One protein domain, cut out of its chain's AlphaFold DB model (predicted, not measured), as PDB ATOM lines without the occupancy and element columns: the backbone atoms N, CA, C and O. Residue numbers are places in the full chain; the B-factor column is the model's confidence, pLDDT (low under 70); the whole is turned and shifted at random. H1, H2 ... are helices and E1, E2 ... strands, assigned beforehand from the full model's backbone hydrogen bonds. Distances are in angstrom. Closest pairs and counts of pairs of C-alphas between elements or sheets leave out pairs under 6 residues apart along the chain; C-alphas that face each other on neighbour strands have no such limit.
ATOM      1  N   ALA A 149     163.684 154.123 157.566       90.12
ATOM      2  CA  ALA A 149     162.497 153.562 158.201       90.12
ATOM      3  C   ALA A 149     161.285 154.501 158.120       90.12
ATOM      4  O   ALA A 149     160.152 154.029 158.165       90.12
ATOM      5  N   ASP A 150     161.515 155.802 157.945       88.31
ATOM      6  CA  ASP A 150     160.460 156.817 157.934       88.31
ATOM      7  C   ASP A 150     159.859 156.973 156.527       88.31
ATOM      8  O   ASP A 150     158.711 157.383 156.368       88.31
ATOM      9  N   TYR A 151     160.586 156.555 155.486       90.62
ATOM     10  CA  TYR A 151     160.107 156.602 154.109       90.62
ATOM     11  C   TYR A 151     158.981 155.608 153.842       90.62
ATOM     12  O   TYR A 151     159.155 154.401 154.016       90.62
ATOM     13  N   GLY A 152     157.843 156.083 153.329       90.88
ATOM     14  CA  GLY A 152     156.700 155.230 152.979       90.88
ATOM     15  C   GLY A 152     157.031 154.139 151.952       90.88
ATOM     16  O   GLY A 152     156.518 153.030 152.044       90.88
ATOM     17  N   ASN A 153     157.956 154.417 151.032       91.38
ATOM     18  CA  ASN A 153     158.423 153.502 149.986       91.38
ATOM     19  C   ASN A 153     159.638 152.642 150.391       91.38
ATOM     20  O   ASN A 153     160.280 152.046 149.530       91.38
ATOM     21  N   SER A 154     159.967 152.575 151.681       93.19
ATOM     22  CA  SER A 154     161.035 151.727 152.213       93.19
ATOM     23  C   SER A 154     160.463 150.495 152.905       93.19
ATOM     24  O   SER A 154     159.511 150.597 153.686       93.19
ATOM     25  N   LEU A 155     161.042 149.328 152.625       94.12
ATOM     26  CA  LEU A 155     160.585 148.042 153.139       94.12
ATOM     27  C   LEU A 155     161.767 147.220 153.642       94.12
ATOM     28  O   LEU A 155     162.783 147.096 152.959       94.12
ATOM     29  N   VAL A 156     161.599 146.606 154.809       95.75
ATOM     30  CA  VAL A 156     162.493 145.562 155.311       95.75
ATOM     31  C   VAL A 156     161.737 144.248 155.228       95.75
ATOM     32  O   VAL A 156     160.761 144.054 155.946       95.75
ATOM     33  N   ILE A 157     162.162 143.363 154.332       95.94
ATOM     34  CA  ILE A 157     161.502 142.079 154.087       95.94
ATOM     35  C   ILE A 157     162.361 140.983 154.713       95.94
ATOM     36  O   ILE A 157     163.548 140.868 154.400       95.94
ATOM     37  N   ASN A 158     161.771 140.198 155.607       95.81
ATOM     38  CA  ASN A 158     162.423 139.048 156.219       95.81
ATOM     39  C   ASN A 158     162.301 137.799 155.324       95.81
ATOM     40  O   ASN A 158     161.473 137.751 154.414       95.81
ATOM     41  N   TYR A 159     163.099 136.761 155.592       94.25
ATOM     42  CA  TYR A 159     163.157 135.538 154.773       94.25
ATOM     43  C   TYR A 159     161.809 134.805 154.636       94.25
ATOM     44  O   TYR A 159     161.624 134.026 153.707       94.25
ATOM     45  N   ASN A 160     160.884 135.030 155.571       93.69
ATOM     46  CA  ASN A 160     159.556 134.423 155.624       93.69
ATOM     47  C   ASN A 160     158.453 135.308 155.011       93.69
ATOM     48  O   ASN A 160     157.277 134.997 155.167       93.69
ATOM     49  N   GLY A 161     158.812 136.427 154.374       95.38
ATOM     50  CA  GLY A 161     157.860 137.376 153.794       95.38
ATOM     51  C   GLY A 161     157.266 138.377 154.787       95.38
ATOM     52  O   GLY A 161     156.527 139.269 154.370       95.38
ATOM     53  N   ASP A 162     157.593 138.302 156.082       96.94
ATOM     54  CA  ASP A 162     157.188 139.338 157.035       96.94
ATOM     55  C   ASP A 162     157.872 140.672 156.699       96.94
ATOM     56  O   ASP A 162     159.065 140.728 156.389       96.94
ATOM     57  N   VAL A 163     157.106 141.761 156.785       96.88
ATOM     58  CA  VAL A 163     157.559 143.113 156.447       96.88
ATOM     59  C   VAL A 163     157.667 143.973 157.700       96.88
ATOM     60  O   VAL A 163     156.757 144.022 158.529       96.88
ATOM     61  N   PHE A 164     158.776 144.698 157.799       95.62
ATOM     62  CA  PHE A 164     159.146 145.611 158.875       95.62
ATOM     63  C   PHE A 164     159.586 146.963 158.294       95.62
ATOM     64  O   PHE A 164     159.769 147.115 157.082       95.62
ATOM     65  N   LYS A 165     159.779 147.956 159.169       93.25
ATOM     66  CA  LYS A 165     160.292 149.285 158.795       93.25
ATOM     67  C   LYS A 165     161.754 149.512 159.176       93.25
ATOM     68  O   LYS A 165     162.424 150.300 158.521       93.25
ATOM     69  N   CYS A 166     162.267 148.818 160.188       91.81
ATOM     70  CA  CYS A 166     163.596 149.058 160.746       91.81
ATOM     71  C   CYS A 166     164.358 147.743 160.942       91.81
ATOM     72  O   CYS A 166     163.798 146.768 161.430       91.81
ATOM     73  N   THR A 167     165.650 147.725 160.600       91.56
ATOM     74  CA  THR A 167     166.542 146.569 160.812       91.56
ATOM     75  C   THR A 167     167.160 146.522 162.209       91.56
ATOM     76  O   THR A 167     167.883 145.585 162.527       91.56
ATOM     77  N   SER A 168     166.956 147.555 163.028       88.06
ATOM     78  CA  SER A 168     167.584 147.696 164.353       88.06
ATOM     79  C   SER A 168     166.691 147.178 165.485       88.06
ATOM     80  O   SER A 168     166.776 147.679 166.608       88.06
ATOM     81  N   ARG A 169     165.783 146.248 165.186       85.12
ATOM     82  CA  ARG A 169     164.826 145.649 166.123       85.12
ATOM     83  C   ARG A 169     164.704 144.158 165.864       85.12
ATOM     84  O   ARG A 169     165.115 143.671 164.811       85.12
ATOM     85  N   ASP A 170     164.111 143.469 166.827       87.38
ATOM     86  CA  ASP A 170     163.803 142.057 166.690       87.38
ATOM     87  C   ASP A 170     162.753 141.856 165.596       87.38
ATOM     88  O   ASP A 170     161.736 142.552 165.537       87.38
ATOM     89  N   PHE A 171     162.985 140.860 164.745       93.25
ATOM     90  CA  PHE A 171     162.045 140.438 163.706       93.25
ATOM     91  C   PHE A 171     160.922 139.574 164.300       93.25
ATOM     92  O   PHE A 171     160.661 138.461 163.843       93.25
ATOM     93  N   SER A 172     160.292 140.071 165.367       92.62
ATOM     94  CA  SER A 172     159.205 139.395 166.069       92.62
ATOM     95  C   SER A 172     157.854 139.666 165.401       92.62
ATOM     96  O   SER A 172     157.657 140.665 164.701       92.62
ATOM     97  N   LYS A 173     156.873 138.796 165.650       91.75
ATOM     98  CA  LYS A 173     155.520 138.942 165.093       91.75
ATOM     99  C   LYS A 173     154.830 140.219 165.589       91.75
ATOM    100  O   LYS A 173     154.036 140.823 164.867       91.75
ATOM    101  N   GLU A 174     155.163 140.661 166.797       90.75
ATOM    102  CA  GLU A 174     154.643 141.868 167.442       90.75
ATOM    103  C   GLU A 174     155.173 143.138 166.774       90.75
ATOM    104  O   GLU A 174     154.439 144.118 166.683       90.75
ATOM    105  N   GLN A 175     156.397 143.127 166.243       90.12
ATOM    106  CA  GLN A 175     156.991 144.265 165.526       90.12
ATOM    107  C   GLN A 175     156.662 144.271 164.024       90.12
ATOM    108  O   GLN A 175     156.925 145.245 163.317       90.12
ATOM    109  N   ARG A 176     156.031 143.204 163.518       93.88
ATOM    110  CA  ARG A 176     155.656 143.081 162.106       93.88
ATOM    111  C   ARG A 176     154.717 144.202 161.665       93.88
ATOM    112  O   ARG A 176     153.660 144.407 162.271       93.88
ATOM    113  N   CYS A 177     155.080 144.868 160.573       94.88
ATOM    114  CA  CYS A 177     154.343 145.969 159.948       94.88
ATOM    115  C   CYS A 177     153.514 145.527 158.733       94.88
ATOM    116  O   CYS A 177     152.613 146.249 158.324       94.88
ATOM    117  N   GLY A 178     153.778 144.355 158.161       96.00
ATOM    118  CA  GLY A 178     152.995 143.802 157.058       96.00
ATOM    119  C   GLY A 178     153.470 142.415 156.646       96.00
ATOM    120  O   GLY A 178     154.322 141.827 157.309       96.00
ATOM    121  N   MET A 179     152.927 141.900 155.549       97.44
ATOM    122  CA  MET A 179     153.320 140.618 154.961       97.44
ATOM    123  C   MET A 179     153.331 140.733 153.437       97.44
ATOM    124  O   MET A 179     152.384 141.257 152.853       97.44
ATOM    125  N   LEU A 180     154.405 140.272 152.805       97.31
ATOM    126  CA  LEU A 180     154.511 140.151 151.357       97.31
ATOM    127  C   LEU A 180     153.756 138.895 150.918       97.31
ATOM    128  O   LEU A 180     154.070 137.801 151.378       97.31
ATOM    129  N   ASN A 181     152.751 139.055 150.061       94.94
ATOM    130  CA  ASN A 181     151.994 137.926 149.526       94.94
ATOM    131  C   ASN A 181     152.633 137.350 148.250       94.94
ATOM    132  O   ASN A 181     153.553 137.936 147.677       94.94
ATOM    133  N   ASP A 182     152.090 136.233 147.764       94.56
ATOM    134  CA  ASP A 182     152.584 135.523 146.573       94.56
ATOM    135  C   ASP A 182     152.478 136.341 145.273       94.56
ATOM    136  O   ASP A 182     153.139 136.041 144.284       94.56
ATOM    137  N   CYS A 183     151.667 137.404 145.269       96.12
ATOM    138  CA  CYS A 183     151.567 138.348 144.154       96.12
ATOM    139  C   CYS A 183     152.623 139.467 144.226       96.12
ATOM    140  O   CYS A 183     152.608 140.371 143.392       96.12
ATOM    141  N   GLY A 184     153.508 139.457 145.229       93.94
ATOM    142  CA  GLY A 184     154.500 140.508 145.455       93.94
ATOM    143  C   GLY A 184     153.916 141.801 146.035       93.94
ATOM    144  O   GLY A 184     154.561 142.848 145.975       93.94
ATOM    145  N   ILE A 185     152.705 141.753 146.596       95.81
ATOM    146  CA  ILE A 185     152.014 142.903 147.190       95.81
ATOM    147  C   ILE A 185     152.110 142.816 148.712       95.81
ATOM    148  O   ILE A 185     151.876 141.765 149.309       95.81
ATOM    149  N   VAL A 186     152.423 143.941 149.355       96.69
ATOM    150  CA  VAL A 186     152.477 144.009 150.817       96.69
ATOM    151  C   VAL A 186     151.099 144.303 151.397       96.69
ATOM    152  O   VAL A 186     150.496 145.341 151.127       96.69
ATOM    153  N   GLN A 187     150.632 143.399 152.250       96.62
ATOM    154  CA  GLN A 187     149.475 143.598 153.112       96.62
ATOM    155  C   GLN A 187     149.933 144.297 154.396       96.62
ATOM    156  O   GLN A 187     150.485 143.663 155.299       96.62
ATOM    157  N   TRP A 188     149.753 145.616 154.456       96.31
ATOM    158  CA  TRP A 188     150.200 146.442 155.578       96.31
ATOM    159  C   TRP A 188     149.258 146.373 156.782       96.31
ATOM    160  O   TRP A 188     148.036 146.408 156.651       96.31
ATOM    161  N   ASN A 189     149.844 146.393 157.977       95.50
ATOM    162  CA  ASN A 189     149.191 146.930 159.161       95.50
ATOM    163  C   ASN A 189     149.333 148.461 159.108       95.50
ATOM    164  O   ASN A 189     150.397 149.003 159.411       95.50
ATOM    165  N   TYR A 190     148.267 149.146 158.690       93.69
ATOM    166  CA  TYR A 190     148.293 150.594 158.467       93.69
ATOM    167  C   TYR A 190     148.532 151.414 159.737       93.69
ATOM    168  O   TYR A 190     149.159 152.463 159.650       93.69
ATOM    169  N   GLU A 191     148.110 150.933 160.908       92.75
ATOM    170  CA  GLU A 191     148.362 151.610 162.185       92.75
ATOM    171  C   GLU A 191     149.868 151.666 162.483       92.75
ATOM    172  O   GLU A 191     150.424 152.735 162.739       92.75
ATOM    173  N   LYS A 192     150.559 150.527 162.354       91.00
ATOM    174  CA  LYS A 192     152.020 150.462 162.519       91.00
ATOM    175  C   LYS A 192     152.759 151.192 161.408       91.00
ATOM    176  O   LYS A 192     153.744 151.871 161.658       91.00
ATOM    177  N   PHE A 193     152.293 151.081 160.167       91.12
ATOM    178  CA  PHE A 193     152.875 151.844 159.067       91.12
ATOM    179  C   PHE A 193     152.800 153.353 159.345       91.12
ATOM    180  O   PHE A 193     153.797 154.063 159.196       91.12
ATOM    181  N   GLN A 194     151.641 153.834 159.806       90.56
ATOM    182  CA  GLN A 194     151.432 155.242 160.111       90.56
ATOM    183  C   GLN A 194     152.308 155.712 161.272       90.56
ATOM    184  O   GLN A 194     152.863 156.809 161.201       90.56
ATOM    185  N   SER A 195     152.486 154.888 162.310       87.44
ATOM    186  CA  SER A 195     153.326 155.253 163.453       87.44
ATOM    187  C   SER A 195     154.793 155.469 163.069       87.44
ATOM    188  O   SER A 195     155.466 156.275 163.710       87.44
ATOM    189  N   HIS A 196     155.293 154.817 162.013       86.06
ATOM    190  CA  HIS A 196     156.636 155.059 161.471       86.06
ATOM    191  C   HIS A 196     156.694 156.260 160.525       86.06
ATOM    192  O   HIS A 196     157.532 157.137 160.697       86.06
ATOM    193  N   CYS A 197     155.812 156.312 159.526       86.44
ATOM    194  CA  CYS A 197     155.914 157.305 158.452       86.44
ATOM    195  C   CYS A 197     155.355 158.687 158.822       86.44
ATOM    196  O   CYS A 197     155.647 159.667 158.143       86.44
ATOM    197  N   PHE A 198     154.553 158.775 159.886       84.94
ATOM    198  CA  PHE A 198     153.904 160.010 160.332       84.94
ATOM    199  C   PHE A 198     154.081 160.219 161.841       84.94
ATOM    200  O   PHE A 198     153.156 160.651 162.536       84.94
ATOM    201  N   SER A 199     155.261 159.885 162.372       81.69
ATOM    202  CA  SER A 199     155.567 160.113 163.785       81.69
ATOM    203  C   SER A 199     155.408 161.586 164.159       81.69
ATOM    204  O   SER A 199     155.839 162.487 163.438       81.69
ATOM    205  N   LYS A 200     154.811 161.835 165.328       83.06
ATOM    206  CA  LYS A 200     154.647 163.192 165.856       83.06
ATOM    207  C   LYS A 200     155.998 163.778 166.251       83.06
ATOM    208  O   LYS A 200     156.843 163.077 166.806       83.06
ATOM    209  N   ILE A 201     156.159 165.076 166.011       83.69
ATOM    210  CA  ILE A 201     157.306 165.836 166.504       83.69
ATOM    211  C   ILE A 201     157.267 165.807 168.045       83.69
ATOM    212  O   ILE A 201     156.223 166.107 168.625       83.69
ATOM    213  N   PRO A 202     158.359 165.419 168.724       82.75
ATOM    214  CA  PRO A 202     158.428 165.433 170.174       82.75
ATOM    215  C   PRO A 202     158.275 166.859 170.726       82.75
ATOM    216  O   PRO A 202     158.829 167.782 170.124       82.75
ATOM    217  N   PRO A 203     157.644 167.059 171.898       84.44
ATOM    218  CA  PRO A 203     157.446 168.395 172.470       84.44
ATOM    219  C   PRO A 203     158.740 169.206 172.634       84.44
ATOM    220  O   PRO A 203     158.766 170.409 172.384       84.44
ATOM    221  N   GLN A 204     159.859 168.552 172.973       81.25
ATOM    222  CA  GLN A 204     161.162 169.220 173.084       81.25
ATOM    223  C   GLN A 204     161.685 169.780 171.747       81.25
ATOM    224  O   GLN A 204     162.581 170.623 171.739       81.25
ATOM    225  N   CYS A 205     161.158 169.302 170.618       84.38
ATOM    226  CA  CYS A 205     161.563 169.708 169.278       84.38
ATOM    227  C   CYS A 205     160.693 170.834 168.696       84.38
ATOM    228  O   CYS A 205     161.157 171.506 167.782       84.38
ATOM    229  N   GLU A 206     159.483 171.080 169.214       86.06
ATOM    230  CA  GLU A 206     158.532 172.056 168.643       86.06
ATOM    231  C   GLU A 206     159.093 173.484 168.589       86.06
ATOM    232  O   GLU A 206     158.874 174.205 167.622       86.06
ATOM    233  N   ASN A 207     159.886 173.864 169.595       85.75
ATOM    234  CA  ASN A 207     160.553 175.168 169.671       85.75
ATOM    235  C   ASN A 207     162.057 175.089 169.354       85.75
ATOM    236  O   ASN A 207     162.820 176.020 169.629       85.75
ATOM    237  N   CYS A 208     162.521 173.960 168.816       82.19
ATOM    238  CA  CYS A 208     163.935 173.732 168.566       82.19
ATOM    239  C   CYS A 208     164.376 174.446 167.285       82.19
ATOM    240  O   CYS A 208     163.957 174.096 166.182       82.19
ATOM    241  N   LYS A 209     165.307 175.397 167.421       82.81
ATOM    242  CA  LYS A 209     165.889 176.134 166.285       82.81
ATOM    243  C   LYS A 209     166.607 175.227 165.277       82.81
ATOM    244  O   LYS A 209     166.743 175.607 164.120       82.81
ATOM    245  N   TYR A 210     167.040 174.039 165.705       77.38
ATOM    246  CA  TYR A 210     167.700 173.051 164.852       77.38
ATOM    247  C   TYR A 210     166.732 172.219 164.016       77.38
ATOM    248  O   TYR A 210     167.177 171.595 163.063       77.38
ATOM    249  N   LEU A 211     165.436 172.162 164.353       80.88
ATOM    250  CA  LEU A 211     164.496 171.226 163.726       80.88
ATOM    251  C   LEU A 211     164.524 171.251 162.181       80.88
ATOM    252  O   LEU A 211     164.571 170.164 161.608       80.88
ATOM    253  N   PRO A 212     164.584 172.415 161.497       79.25
ATOM    254  CA  PRO A 212     164.604 172.458 160.031       79.25
ATOM    255  C   PRO A 212     165.832 171.805 159.379       79.25
ATOM    256  O   PRO A 212     165.756 171.396 158.225       79.25
ATOM    257  N   CYS A 213     166.960 171.722 160.090       73.69
ATOM    258  CA  CYS A 213     168.200 171.092 159.617       73.69
ATOM    259  C   CYS A 213     168.584 169.846 160.429       73.69
ATOM    260  O   CYS A 213     169.663 169.279 160.244       73.69
ATOM    261  N   CYS A 214     167.715 169.419 161.345       75.06
ATOM    262  CA  CYS A 214     167.942 168.271 162.199       75.06
ATOM    263  C   CYS A 214     167.711 166.994 161.383       75.06
ATOM    264  O   CYS A 214     166.689 166.899 160.704       75.06
ATOM    265  N   PRO A 215     168.563 165.961 161.517       67.88
ATOM    266  CA  PRO A 215     168.367 164.661 160.867       67.88
ATOM    267  C   PRO A 215     167.176 163.850 161.427       67.88
ATOM    268  O   PRO A 215     167.101 162.638 161.229       67.88
ATOM    269  N   SER A 216     166.262 164.525 162.130       69.00
ATOM    270  CA  SER A 216     165.110 164.002 162.857       69.00
ATOM    271  C   SER A 216     165.455 163.055 164.013       69.00
ATOM    272  O   SER A 216     166.575 162.582 164.203       69.00
ATOM    273  N   PHE A 217     164.465 162.842 164.872       79.06
ATOM    274  CA  PHE A 217     164.499 161.834 165.926       79.06
ATOM    275  C   PHE A 217     164.216 160.451 165.324       79.06
ATOM    276  O   PHE A 217     163.645 160.325 164.247       79.06
ATOM    277  N   CYS A 218     164.585 159.390 166.038       83.88
ATOM    278  CA  CYS A 218     164.238 158.032 165.627       83.88
ATOM    279  C   CYS A 218     162.743 157.773 165.889       83.88
ATOM    280  O   CYS A 218     162.358 157.598 167.048       83.88
ATOM    281  N   SER A 219     161.923 157.716 164.834       84.75
ATOM    282  CA  SER A 219     160.486 157.373 164.887       84.75
ATOM    283  C   SER A 219     160.209 156.118 165.722       84.75
ATOM    284  O   SER A 219     159.373 156.125 166.621       84.75
ATOM    285  N   GLN A 220     160.986 155.056 165.491       85.00
ATOM    286  CA  GLN A 220     160.901 153.795 166.232       85.00
ATOM    287  C   GLN A 220     161.117 154.001 167.737       85.00
ATOM    288  O   GLN A 220     160.351 153.482 168.542       85.00
ATOM    289  N   SER A 221     162.140 154.769 168.124       84.06
ATOM    290  CA  SER A 221     162.413 155.035 169.541       84.06
ATOM    291  C   SER A 221     161.263 155.807 170.191       84.06
ATOM    292  O   SER A 221     160.910 155.519 171.330       84.06
ATOM    293  N   MET A 222     160.646 156.741 169.461       83.50
ATOM    294  CA  MET A 222     159.470 157.471 169.942       83.50
ATOM    295  C   MET A 222     158.258 156.554 170.129       83.50
ATOM    296  O   MET A 222     157.592 156.643 171.158       83.50
ATOM    297  N   ASN A 223     158.008 155.643 169.184       81.75
ATOM    298  CA  ASN A 223     156.915 154.667 169.270       81.75
ATOM    299  C   ASN A 223     157.068 153.709 170.462       81.75
ATOM    300  O   ASN A 223     156.078 153.217 170.992       81.75
ATOM    301  N   GLU A 224     158.300 153.476 170.914       83.75
ATOM    302  CA  GLU A 224     158.628 152.650 172.084       83.75
ATOM    303  C   GLU A 224     158.657 153.446 173.401       83.75
ATOM    304  O   GLU A 224     159.025 152.910 174.444       83.75
ATOM    305  N   GLY A 225     158.295 154.733 173.373       80.62
ATOM    306  CA  GLY A 225     158.283 155.598 174.554       80.62
ATOM    307  C   GLY A 225     159.666 156.092 174.992       80.62
ATOM    308  O   GLY A 225     159.803 156.667 176.072       80.62
TER     309      GLY A 225
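This is residues 149 to 225 of the 250 residues of the protein "Putative transcriptional regulator" of Porphyromonas sp. CAG:1061 (UniProt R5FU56). With little regular structure, this is a loop-rich rod: a small antiparallel sheet, E1 E2 E3, toward one end, H1 and H3 touching in the middle, and H2 near the other end. The printed part has 77 residues, 26 in three named strands, then three named helices; the class is mixed. It is only just loose, close to compact, radius of gyration of the C-alphas 14.1 A, spanning 47 by 21 by 19 A.

Past residues 149 to 161, find E1, residues 162 to 164, in a hairpin with E2, residues 178 to 180; N 163 and O 178 are 2.8 A apart. E2 and E3, residues 186 to 188, form another, N 187 to O 179 2.8 A, completing a meander, each strand the antiparallel neighbour of the one before. H1, residues 190 to 197, only grazes the sheet. It touches H3, residues 219 to 223; their closest C-alphas, His 196 and Ser 219, are 5.6 A apart. H2, residues 203 to 206, is apart from both. Every O i to N i+4 pair is within hydrogen-bond range in H1 and H3; H2 is too short for one.

Find C-alpha 162 at (157.188, 139.338, 157.035), where E1 begins; H1 runs 10.2 A, and H3 ends at C-alpha 223, (156.915, 154.667, 169.270).

The printed part has no cut; links E1 to E2 and H2 to H3 are long, and residues 215 to 216 have pLDDT under 70.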